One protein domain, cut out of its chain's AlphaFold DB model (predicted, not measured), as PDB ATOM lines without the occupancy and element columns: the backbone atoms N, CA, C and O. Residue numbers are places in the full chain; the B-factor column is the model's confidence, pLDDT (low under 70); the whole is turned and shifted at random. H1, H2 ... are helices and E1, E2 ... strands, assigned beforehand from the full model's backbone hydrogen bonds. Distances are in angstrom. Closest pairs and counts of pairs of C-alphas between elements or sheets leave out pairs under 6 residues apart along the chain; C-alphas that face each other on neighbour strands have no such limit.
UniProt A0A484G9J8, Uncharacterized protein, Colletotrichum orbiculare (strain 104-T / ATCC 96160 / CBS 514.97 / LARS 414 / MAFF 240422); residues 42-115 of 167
ATOM      1  N   MET A  42      -6.924 -38.047  54.006       96.56
ATOM      2  CA  MET A  42      -6.171 -36.995  54.676       96.56
ATOM      3  C   MET A  42      -4.778 -37.448  55.090       96.56
ATOM      4  O   MET A  42      -4.531 -38.628  55.307       96.56
ATOM      5  N   ARG A  43      -3.875 -36.481  55.257       96.88
ATOM      6  CA  ARG A  43      -2.546 -36.689  55.836       96.88
ATOM      7  C   ARG A  43      -2.455 -36.056  57.216       96.88
ATOM      8  O   ARG A  43      -3.174 -35.097  57.519       96.88
ATOM      9  N   CYS A  44      -1.568 -36.594  58.048       96.44
ATOM     10  CA  CYS A  44      -1.230 -35.958  59.312       96.44
ATOM     11  C   CYS A  44      -0.501 -34.618  59.056       96.44
ATOM     12  O   CYS A  44       0.476 -34.603  58.310       96.44
ATOM     13  N   PRO A  45      -0.944 -33.499  59.659       95.75
ATOM     14  CA  PRO A  45      -0.274 -32.196  59.552       95.75
ATOM     15  C   PRO A  45       0.978 -32.064  60.441       95.75
ATOM     16  O   PRO A  45       1.670 -31.045  60.398       95.75
ATOM     17  N   ALA A  46       1.267 -33.050  61.298       94.50
ATOM     18  CA  ALA A  46       2.446 -33.016  62.156       94.50
ATOM     19  C   ALA A  46       3.733 -33.154  61.328       94.50
ATOM     20  O   ALA A  46       3.845 -33.986  60.422       94.50
ATOM     21  N   ARG A  47       4.739 -32.337  61.654       91.31
ATOM     22  CA  ARG A  47       6.008 -32.287  60.918       91.31
ATOM     23  C   ARG A  47       6.727 -33.631  60.975       91.31
ATOM     24  O   ARG A  47       7.135 -34.070  62.040       91.31
ATOM     25  N   GLY A  48       6.930 -34.244  59.811       90.31
ATOM     26  CA  GLY A  48       7.641 -35.519  59.699       90.31
ATOM     27  C   GLY A  48       6.796 -36.753  60.021       90.31
ATOM     28  O   GLY A  48       7.343 -37.853  60.010       90.31
ATOM     29  N   CYS A  49       5.488 -36.610  60.260       94.62
ATOM     30  CA  CYS A  49       4.593 -37.750  60.426       94.62
ATOM     31  C   CYS A  49       4.125 -38.266  59.048       94.62
ATOM     32  O   CYS A  49       3.469 -37.523  58.317       94.62
ATOM     33  N   PRO A  50       4.437 -39.519  58.660       94.69
ATOM     34  CA  PRO A  50       4.091 -40.051  57.340       94.69
ATOM     35  C   PRO A  50       2.695 -40.693  57.286       94.69
ATOM     36  O   PRO A  50       2.366 -41.340  56.297       94.69
ATOM     37  N   ILE A  51       1.893 -40.587  58.352       96.62
ATOM     38  CA  ILE A  51       0.607 -41.283  58.444       96.62
ATOM     39  C   ILE A  51      -0.425 -40.641  57.508       96.62
ATOM     40  O   ILE A  51      -0.641 -39.424  57.512       96.62
ATOM     41  N   GLU A  52      -1.090 -41.499  56.738       96.94
ATOM     42  CA  GLU A  52      -2.182 -41.158  55.830       96.94
ATOM     43  C   GLU A  52      -3.439 -41.943  56.225       96.94
ATOM     44  O   GLU A  52      -3.364 -43.114  56.598       96.94
ATOM     45  N   PHE A  53      -4.595 -41.300  56.110       97.56
ATOM     46  CA  PHE A  53      -5.904 -41.828  56.485       97.56
ATOM     47  C   PHE A  53      -6.773 -41.918  55.241       97.56
ATOM     48  O   PHE A  53      -6.810 -40.975  54.448       97.56
ATOM     49  N   ASN A  54      -7.467 -43.039  55.060       97.44
ATOM     50  CA  ASN A  54      -8.249 -43.317  53.860       97.44
ATOM     51  C   ASN A  54      -9.563 -44.012  54.216       97.44
ATOM     52  O   ASN A  54      -9.589 -44.953  54.999       97.44
ATOM     53  N   GLY A  55     -10.643 -43.608  53.557       96.56
ATOM     54  CA  GLY A  55     -11.975 -44.170  53.741       96.56
ATOM     55  C   GLY A  55     -12.948 -43.208  54.424       96.56
ATOM     56  O   GLY A  55     -12.623 -42.049  54.662       96.56
ATOM     57  N   PRO A  56     -14.180 -43.665  54.704       95.81
ATOM     58  CA  PRO A  56     -15.227 -42.826  55.294       95.81
ATOM     59  C   PRO A  56     -14.874 -42.264  56.678       95.81
ATOM     60  O   PRO A  56     -15.363 -41.201  57.032       95.81
ATOM     61  N   GLN A  57     -14.013 -42.957  57.432       96.56
ATOM     62  CA  GLN A  57     -13.580 -42.572  58.782       96.56
ATOM     63  C   GLN A  57     -12.274 -41.760  58.788       96.56
ATOM     64  O   GLN A  57     -11.752 -41.455  59.855       96.56
ATOM     65  N   ALA A  58     -11.743 -41.381  57.618       97.25
ATOM     66  CA  ALA A  58     -10.425 -40.750  57.523       97.25
ATOM     67  C   ALA A  58     -10.310 -39.448  58.337       97.25
ATOM     68  O   ALA A  58      -9.235 -39.128  58.840       97.25
ATOM     69  N   TRP A  59     -11.406 -38.696  58.470       96.50
ATOM     70  CA  TRP A  59     -11.460 -37.511  59.326       96.50
ATOM     71  C   TRP A  59     -11.323 -37.861  60.812       96.50
ATOM     72  O   TRP A  59     -10.498 -37.264  61.507       96.50
ATOM     73  N   ASP A  60     -12.095 -38.835  61.287       97.19
ATOM     74  CA  ASP A  60     -12.120 -39.227  62.696       97.19
ATOM     75  C   ASP A  60     -10.787 -39.860  63.109       97.19
ATOM     76  O   ASP A  60     -10.169 -39.422  64.080       97.19
ATOM     77  N   GLU A  61     -10.276 -40.802  62.307       97.88
ATOM     78  CA  GLU A  61      -8.973 -41.446  62.518       97.88
ATOM     79  C   GLU A  61      -7.836 -40.415  62.547       97.88
ATOM     80  O   GLU A  61      -6.924 -40.489  63.376       97.88
ATOM     81  N   ARG A  62      -7.906 -39.406  61.669       96.75
ATOM     82  CA  ARG A  62      -6.954 -38.298  61.679       96.75
ATOM     83  C   ARG A  62      -7.033 -37.507  62.974       96.75
ATOM     84  O   ARG A  62      -5.985 -37.208  63.538       96.75
ATOM     85  N   MET A  63      -8.222 -37.105  63.416       97.25
ATOM     86  CA  MET A  63      -8.361 -36.276  64.616       97.25
ATOM     87  C   MET A  63      -7.934 -37.029  65.879       97.25
ATOM     88  O   MET A  63      -7.248 -36.441  66.715       97.25
ATOM     89  N   GLU A  64      -8.234 -38.327  65.974       97.88
ATOM     90  CA  GLU A  64      -7.737 -39.196  67.048       97.88
ATOM     91  C   GLU A  64      -6.204 -39.270  67.048       97.88
ATOM     92  O   GLU A  64      -5.548 -39.109  68.079       97.88
ATOM     93  N   HIS A  65      -5.600 -39.461  65.876       97.62
ATOM     94  CA  HIS A  65      -4.150 -39.506  65.752       97.62
ATOM     95  C   HIS A  65      -3.490 -38.160  66.091       97.62
ATOM     96  O   HIS A  65      -2.495 -38.115  66.815       97.62
ATOM     97  N   VAL A  66      -4.032 -37.059  65.566       96.75
ATOM     98  CA  VAL A  66      -3.493 -35.709  65.768       96.75
ATOM     99  C   VAL A  66      -3.620 -35.272  67.225       96.75
ATOM    100  O   VAL A  66      -2.739 -34.557  67.697       96.75
ATOM    101  N   ALA A  67      -4.626 -35.745  67.967       96.50
ATOM    102  CA  ALA A  67      -4.745 -35.480  69.401       96.50
ATOM    103  C   ALA A  67      -3.463 -35.856  70.167       96.50
ATOM    104  O   ALA A  67      -2.955 -35.049  70.941       96.50
ATOM    105  N   ARG A  68      -2.848 -37.003  69.847       96.81
ATOM    106  CA  ARG A  68      -1.572 -37.426  70.459       96.81
ATOM    107  C   ARG A  68      -0.402 -36.492  70.139       96.81
ATOM    108  O   ARG A  68       0.460 -36.269  70.989       96.81
ATOM    109  N   HIS A  69      -0.365 -35.931  68.931       97.12
ATOM    110  CA  HIS A  69       0.634 -34.921  68.566       97.12
ATOM    111  C   HIS A  69       0.383 -33.590  69.280       97.12
ATOM    112  O   HIS A  69       1.334 -32.922  69.672       97.12
ATOM    113  N   LEU A  70      -0.880 -33.206  69.489       95.75
ATOM    114  CA  LEU A  70      -1.223 -32.004  70.252       95.75
ATOM    115  C   LEU A  70      -0.801 -32.133  71.721       95.75
ATOM    116  O   LEU A  70      -0.203 -31.203  72.259       95.75
ATOM    117  N   GLU A  71      -1.036 -33.291  72.341       96.75
ATOM    118  CA  GLU A  71      -0.572 -33.601  73.699       96.75
ATOM    119  C   GLU A  71       0.962 -33.581  73.786       96.75
ATOM    120  O   GLU A  71       1.540 -32.914  74.643       96.75
ATOM    121  N   SER A  72       1.643 -34.239  72.842       94.62
ATOM    122  CA  SER A  72       3.113 -34.279  72.798       94.62
ATOM    123  C   SER A  72       3.736 -32.901  72.556       94.62
ATOM    124  O   SER A  72       4.790 -32.587  73.116       94.62
ATOM    125  N   ALA A  73       3.084 -32.055  71.757       94.56
ATOM    126  CA  ALA A  73       3.507 -30.679  71.534       94.56
ATOM    127  C   ALA A  73       3.288 -29.792  72.769       94.56
ATOM    128  O   ALA A  73       4.129 -28.941  73.058       94.56
ATOM    129  N   ALA A  74       2.206 -30.006  73.525       93.81
ATOM    130  CA  ALA A  74       1.965 -29.309  74.789       93.81
ATOM    131  C   ALA A  74       3.023 -29.659  75.852       93.81
ATOM    132  O   ALA A  74       3.476 -28.779  76.582       93.81
ATOM    133  N   ASP A  75       3.489 -30.910  75.865       95.38
ATOM    134  CA  ASP A  75       4.610 -31.378  76.692       95.38
ATOM    135  C   ASP A  75       5.992 -30.892  76.201       95.38
ATOM    136  O   ASP A  75       7.014 -31.182  76.830       95.38
ATOM    137  N   GLY A  76       6.063 -30.204  75.056       92.69
ATOM    138  CA  GLY A  76       7.315 -29.747  74.447       92.69
ATOM    139  C   GLY A  76       8.175 -30.862  73.838       92.69
ATOM    140  O   GLY A  76       9.352 -30.639  73.550       92.69
ATOM    141  N   LYS A  77       7.615 -32.063  73.642       92.00
ATOM    142  CA  LYS A  77       8.306 -33.221  73.043       92.00
ATOM    143  C   LYS A  77       8.299 -33.181  71.514       92.00
ATOM    144  O   LYS A  77       9.156 -33.794  70.886       92.00
ATOM    145  N   GLU A  78       7.349 -32.458  70.926       92.69
ATOM    146  CA  GLU A  78       7.177 -32.304  69.479       92.69
ATOM    147  C   GLU A  78       6.854 -30.845  69.102       92.69
ATOM    148  O   GLU A  78       6.405 -30.067  69.947       92.69
ATOM    149  N   PRO A  79       7.087 -30.426  67.842       91.69
ATOM    150  CA  PRO A  79       6.675 -29.104  67.377       91.69
ATOM    151  C   PRO A  79       5.148 -28.966  67.332       91.69
ATOM    152  O   PRO A  79       4.425 -29.930  67.083       91.69
ATOM    153  N   MET A  80       4.657 -27.735  67.500       92.19
ATOM    154  CA  MET A  80       3.227 -27.435  67.401       92.19
ATOM    155  C   MET A  80       2.671 -27.809  66.022       92.19
ATOM    156  O   MET A  80       3.251 -27.484  64.983       92.19
ATOM    157  N   VAL A  81       1.522 -28.483  66.028       93.56
ATOM    158  CA  VAL A  81       0.816 -28.892  64.814       93.56
ATOM    159  C   VAL A  81       0.196 -27.667  64.139       93.56
ATOM    160  O   VAL A  81      -0.593 -26.946  64.748       93.56
ATOM    161  N   CYS A  82       0.524 -27.449  62.864       91.81
ATOM    162  CA  CYS A  82      -0.056 -26.378  62.055       91.81
ATOM    163  C   CYS A  82      -1.150 -26.936  61.145       91.81
ATOM    164  O   CYS A  82      -0.871 -27.748  60.269       91.81
ATOM    165  N   PHE A  83      -2.382 -26.462  61.315       92.25
ATOM    166  CA  PHE A  83      -3.497 -26.824  60.441       92.25
ATOM    167  C   PHE A  83      -3.622 -25.871  59.254       92.25
ATOM    168  O   PHE A  83      -3.386 -24.666  59.363       92.25
ATOM    169  N   GLY A  84      -4.077 -26.415  58.131       90.31
ATOM    170  CA  GLY A  84      -4.265 -25.685  56.882       90.31
ATOM    171  C   GLY A  84      -2.970 -25.285  56.149       90.31
ATOM    172  O   GLY A  84      -1.843 -25.564  56.555       90.31
ATOM    173  N   GLY A  85      -3.145 -24.610  55.014       86.88
ATOM    174  CA  GLY A  85      -2.053 -24.095  54.192       86.88
ATOM    175  C   GLY A  85      -1.210 -25.189  53.529       86.88
ATOM    176  O   GLY A  85      -1.724 -26.212  53.083       86.88
ATOM    177  N   GLN A  86       0.099 -24.938  53.412       85.62
ATOM    178  CA  GLN A  86       1.047 -25.870  52.781       85.62
ATOM    179  C   GLN A  86       1.341 -27.109  53.636       85.62
ATOM    180  O   GLN A  86       1.771 -28.123  53.098       85.62
ATOM    181  N   GLU A  87       1.082 -27.030  54.939       86.00
ATOM    182  CA  GLU A  87       1.356 -28.101  55.905       86.00
ATOM    183  C   GLU A  87       0.243 -29.127  56.006       86.00
ATOM    184  O   GLU A  87       0.444 -30.244  56.463       86.00
ATOM    185  N   ASP A  88      -0.931 -28.757  55.514       93.38
ATOM    186  CA  ASP A  88      -2.127 -29.570  55.595       93.38
ATOM    187  C   ASP A  88      -2.917 -29.409  54.296       93.38
ATOM    188  O   ASP A  88      -4.048 -28.907  54.245       93.38
ATOM    189  N   LEU A  89      -2.258 -29.779  53.195       92.69
ATOM    190  CA  LEU A  89      -2.812 -29.647  51.849       92.69
ATOM    191  C   LEU A  89      -4.104 -30.447  51.697       92.69
ATOM    192  O   LEU A  89      -5.020 -29.986  51.026       92.69
ATOM    193  N   THR A  90      -4.210 -31.619  52.326       95.62
ATOM    194  CA  THR A  90      -5.425 -32.439  52.238       95.62
ATOM    195  C   THR A  90      -6.628 -31.755  52.879       95.62
ATOM    196  O   THR A  90      -7.688 -31.716  52.256       95.62
ATOM    197  N   LEU A  91      -6.468 -31.142  54.062       95.50
ATOM    198  CA  LEU A  91      -7.542 -30.360  54.681       95.50
ATOM    199  C   LEU A  91      -7.862 -29.114  53.860       95.50
ATOM    200  O   LEU A  91      -9.024 -28.825  53.595       95.50
ATOM    201  N   THR A  92      -6.827 -28.393  53.435       94.25
ATOM    202  CA  THR A  92      -6.971 -27.126  52.711       94.25
ATOM    203  C   THR A  92      -7.658 -27.319  51.362       94.25
ATOM    204  O   THR A  92      -8.535 -26.538  50.994       94.25
ATOM    205  N   ASN A  93      -7.305 -28.376  50.631       94.62
ATOM    206  CA  ASN A  93      -7.921 -28.707  49.349       94.62
ATOM    207  C   ASN A  93      -9.376 -29.149  49.525       94.62
ATOM    208  O   ASN A  93     -10.231 -28.721  48.758       94.62
ATOM    209  N   TRP A  94      -9.675 -29.961  50.546       95.44
ATOM    210  CA  TRP A  94     -11.058 -30.327  50.852       95.44
ATOM    211  C   TRP A  94     -11.885 -29.084  51.200       95.44
ATOM    212  O   TRP A  94     -12.907 -28.840  50.565       95.44
ATOM    213  N   ALA A  95     -11.400 -28.242  52.116       94.75
ATOM    214  CA  ALA A  95     -12.108 -27.058  52.598       94.75
ATOM    215  C   ALA A  95     -12.336 -25.985  51.511       94.75
ATOM    216  O   ALA A  95     -13.324 -25.248  51.572       94.75
ATOM    217  N   SER A  96     -11.438 -25.897  50.523       93.38
ATOM    218  CA  SER A  96     -11.545 -24.969  49.385       93.38
ATOM    219  C   SER A  96     -12.227 -25.550  48.145       93.38
ATOM    220  O   SER A  96     -12.452 -24.816  47.186       93.38
ATOM    221  N   SER A  97     -12.567 -26.842  48.149       92.94
ATOM    222  CA  SER A  97     -13.271 -27.480  47.032       92.94
ATOM    223  C   SER A  97     -14.648 -26.855  46.810       92.94
ATOM    224  O   SER A  97     -15.295 -26.446  47.767       92.94
ATOM    225  N   ASP A  98     -15.149 -26.841  45.576       88.81
ATOM    226  CA  ASP A  98     -16.457 -26.240  45.261       88.81
ATOM    227  C   ASP A  98     -17.629 -26.871  46.037       88.81
ATOM    228  O   ASP A  98     -18.638 -26.214  46.283       88.81
ATOM    229  N   GLN A  99     -17.490 -28.136  46.448       87.75
ATOM    230  CA  GLN A  99     -18.508 -28.855  47.221       87.75
ATOM    231  C   GLN A  99     -18.547 -28.421  48.695       87.75
ATOM    232  O   GLN A  99     -19.609 -28.425  49.313       87.75
ATOM    233  N   VAL A 100     -17.400 -28.043  49.268       92.69
ATOM    234  CA  VAL A 100     -17.271 -27.705  50.695       92.69
ATOM    235  C   VAL A 100     -17.152 -26.205  50.901       92.69
ATOM    236  O   VAL A 100     -17.776 -25.685  51.815       92.69
ATOM    237  N   TYR A 101     -16.365 -25.513  50.082       90.94
ATOM    238  CA  TYR A 101     -16.270 -24.062  49.911       90.94
ATOM    239  C   TYR A 101     -16.454 -23.257  51.209       90.94
ATOM    240  O   TYR A 101     -17.333 -22.403  51.317       90.94
ATOM    241  N   VAL A 102     -15.670 -23.596  52.236       92.00
ATOM    242  CA  VAL A 102     -15.640 -22.871  53.521       92.00
ATOM    243  C   VAL A 102     -14.439 -21.938  53.621       92.00
ATOM    244  O   VAL A 102     -14.432 -21.036  54.457       92.00
ATOM    245  N   VAL A 103     -13.435 -22.119  52.757       92.12
ATOM    246  CA  VAL A 103     -12.283 -21.220  52.634       92.12
ATOM    247  C   VAL A 103     -11.971 -20.915  51.174       92.12
ATOM    248  O   VAL A 103     -12.112 -21.777  50.309       92.12
ATOM    249  N   ARG A 104     -11.493 -19.700  50.894       90.00
ATOM    250  CA  ARG A 104     -11.016 -19.290  49.563       90.00
ATOM    251  C   ARG A 104      -9.672 -18.580  49.667       90.00
ATOM    252  O   ARG A 104      -9.383 -17.907  50.655       90.00
ATOM    253  N   ARG A 105      -8.830 -18.747  48.642       86.19
ATOM    254  CA  ARG A 105      -7.604 -17.955  48.498       86.19
ATOM    255  C   ARG A 105      -7.959 -16.545  48.063       86.19
ATOM    256  O   ARG A 105      -8.635 -16.362  47.055       86.19
ATOM    257  N   THR A 106      -7.457 -15.565  48.795       84.44
ATOM    258  CA  THR A 106      -7.565 -14.163  48.389       84.44
ATOM    259  C   THR A 106      -6.515 -13.829  47.324       84.44
ATOM    260  O   THR A 106      -5.570 -14.587  47.097       84.44
ATOM    261  N   ASN A 107      -6.655 -12.665  46.684       78.19
ATOM    262  CA  ASN A 107      -5.676 -12.170  45.705       78.19
ATOM    263  C   ASN A 107      -4.309 -11.843  46.329       78.19
ATOM    264  O   ASN A 107      -3.324 -11.681  45.610       78.19
ATOM    265  N   THR A 108      -4.233 -11.751  47.657       80.06
ATOM    266  CA  THR A 108      -2.981 -11.541  48.377       80.06
ATOM    267  C   THR A 108      -2.322 -12.892  48.646       80.06
ATOM    268  O   THR A 108      -2.907 -13.780  49.269       80.06
ATOM    269  N   LEU A 109      -1.082 -13.052  48.185       74.25
ATOM    270  CA  LEU A 109      -0.294 -14.273  48.360       74.25
ATOM    271  C   LEU A 109      -0.239 -14.691  49.840       74.25
ATOM    272  O   LEU A 109       0.177 -13.915  50.695       74.25
ATOM    273  N   GLY A 110      -0.664 -15.923  50.125       72.62
ATOM    274  CA  GLY A 110      -0.640 -16.508  51.470       72.62
ATOM    275  C   GLY A 110      -1.871 -16.233  52.340       72.62
ATOM    276  O   GLY A 110      -1.976 -16.822  53.412       72.62
ATOM    277  N   TYR A 111      -2.824 -15.412  51.888       82.31
ATOM    278  CA  TYR A 111      -4.021 -15.088  52.665       82.31
ATOM    279  C   TYR A 111      -5.239 -15.912  52.237       82.31
ATOM    280  O   TYR A 111      -5.575 -16.010  51.052       82.31
ATOM    281  N   TRP A 112      -5.931 -16.451  53.239       87.31
ATOM    282  CA  TRP A 112      -7.180 -17.191  53.105       87.31
ATOM    283  C   TRP A 112      -8.312 -16.436  53.792       87.31
ATOM    284  O   TRP A 112      -8.109 -15.825  54.839       87.31
ATOM    285  N   GLU A 113      -9.503 -16.505  53.214       89.69
ATOM    286  CA  GLU A 113     -10.726 -15.976  53.812       89.69
ATOM    287  C   GLU A 113     -11.695 -17.110  54.139       89.69
ATOM    288  O   GLU A 113     -11.779 -18.099  53.405       89.69
ATOM    289  N   LEU A 114     -12.417 -16.958  55.249       90.00
ATOM    290  CA  LEU A 114     -13.517 -17.840  55.620       90.00
ATOM    291  C   LEU A 114     -14.776 -17.389  54.893       90.00
ATOM    292  O   LEU A 114     -15.149 -16.219  54.950       90.00
ATOM    293  N   ILE A 115     -15.447 -18.339  54.264       89.06
ATOM    294  CA  ILE A 115     -16.720 -18.116  53.593       89.06
ATOM    295  C   ILE A 115     -17.814 -18.615  54.520       89.06
ATOM    296  O   ILE A 115     -17.710 -19.707  55.080       89.06
TER     297      ILE A 115
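AT A GLANCE: This is residues 42 to 115 of the 167 residues of an uncharacterized protein of Colletotrichum orbiculare (strain 104-T / ATCC 96160 / CBS 514.97 / LARS 414 / MAFF 240422) (UniProt A0A484G9J8). The fold has two parts joined by a long link: at one end the long helix H1 packs beside a looped opening stretch with the short strand E1, and at the other the short helix H2 sits next to a small two-stranded hairpin, E2 and E3. Residues 75 to 88, with no named element, run between H1 and H2, which stay apart from each other. The printed part has 74 residues, with two named helices and three named strands in the order E1, H1, H2, E2, E3; the sheet has the order E2 - E3 and is antiparallel. The class is mixed, helices and strands, though under half of the residues are in named elements. The whole is only just compact, close to loose, with a radius of gyration of the C-alphas of 13.5 A and spans of 37 by 29 by 18 A.

IN THESE COORDINATES: Start at C-alpha 42, at (-6.171, -36.995, 54.676), and go on to E1, residues 52 to 54. H1 follows, residues 58 to 74; find C-alpha 58 at (-10.425, -40.750, 57.523), from where the helix runs 24.1 A to C-alpha 74. Next comes H2, residues 89 to 96, 10.2 A long. Then look for E2, residues 103 to 105, and E3, residues 112 to 114, which ends with C-alpha 114 at (-13.517, -17.840, 55.620).

HOW THE PARTS SIT: Look first at residues 42 to 43, which pair antiparallel with residues 52 to 53 of E1. E1 and H1 have 3 pairs of C-alphas within 8 A, the closest being those of Phe 53 and Arg 62, 6.4 A apart. H1 and H2 are apart, and E1 is apart from H2. The closest C-alphas of H2 and E2 are those of Ser 96 and Val 103, 5.0 A apart. E2 and E3 form a hairpin, antiparallel at 151 degrees; N 104 and O 113 are within hydrogen-bond range at 3.0 A, N 113 and O 104 at 2.9 A. In H2 every O i to N i+4 pair is within hydrogen-bond range, and in H1 11 of 13 are.

THE WHOLE: The two farthest C-alphas are those of Asp 75 and Asp 98, 38.2 A apart. The printed part has no cut. The link from H1 to H2, 14 residues, is long; that from E1 to H1 is tight, and those from H2 to E2 and from E2 to E3 are short. In this predicted model the mean pLDDT of the printed part is 92.5, and no printed residue is under 70.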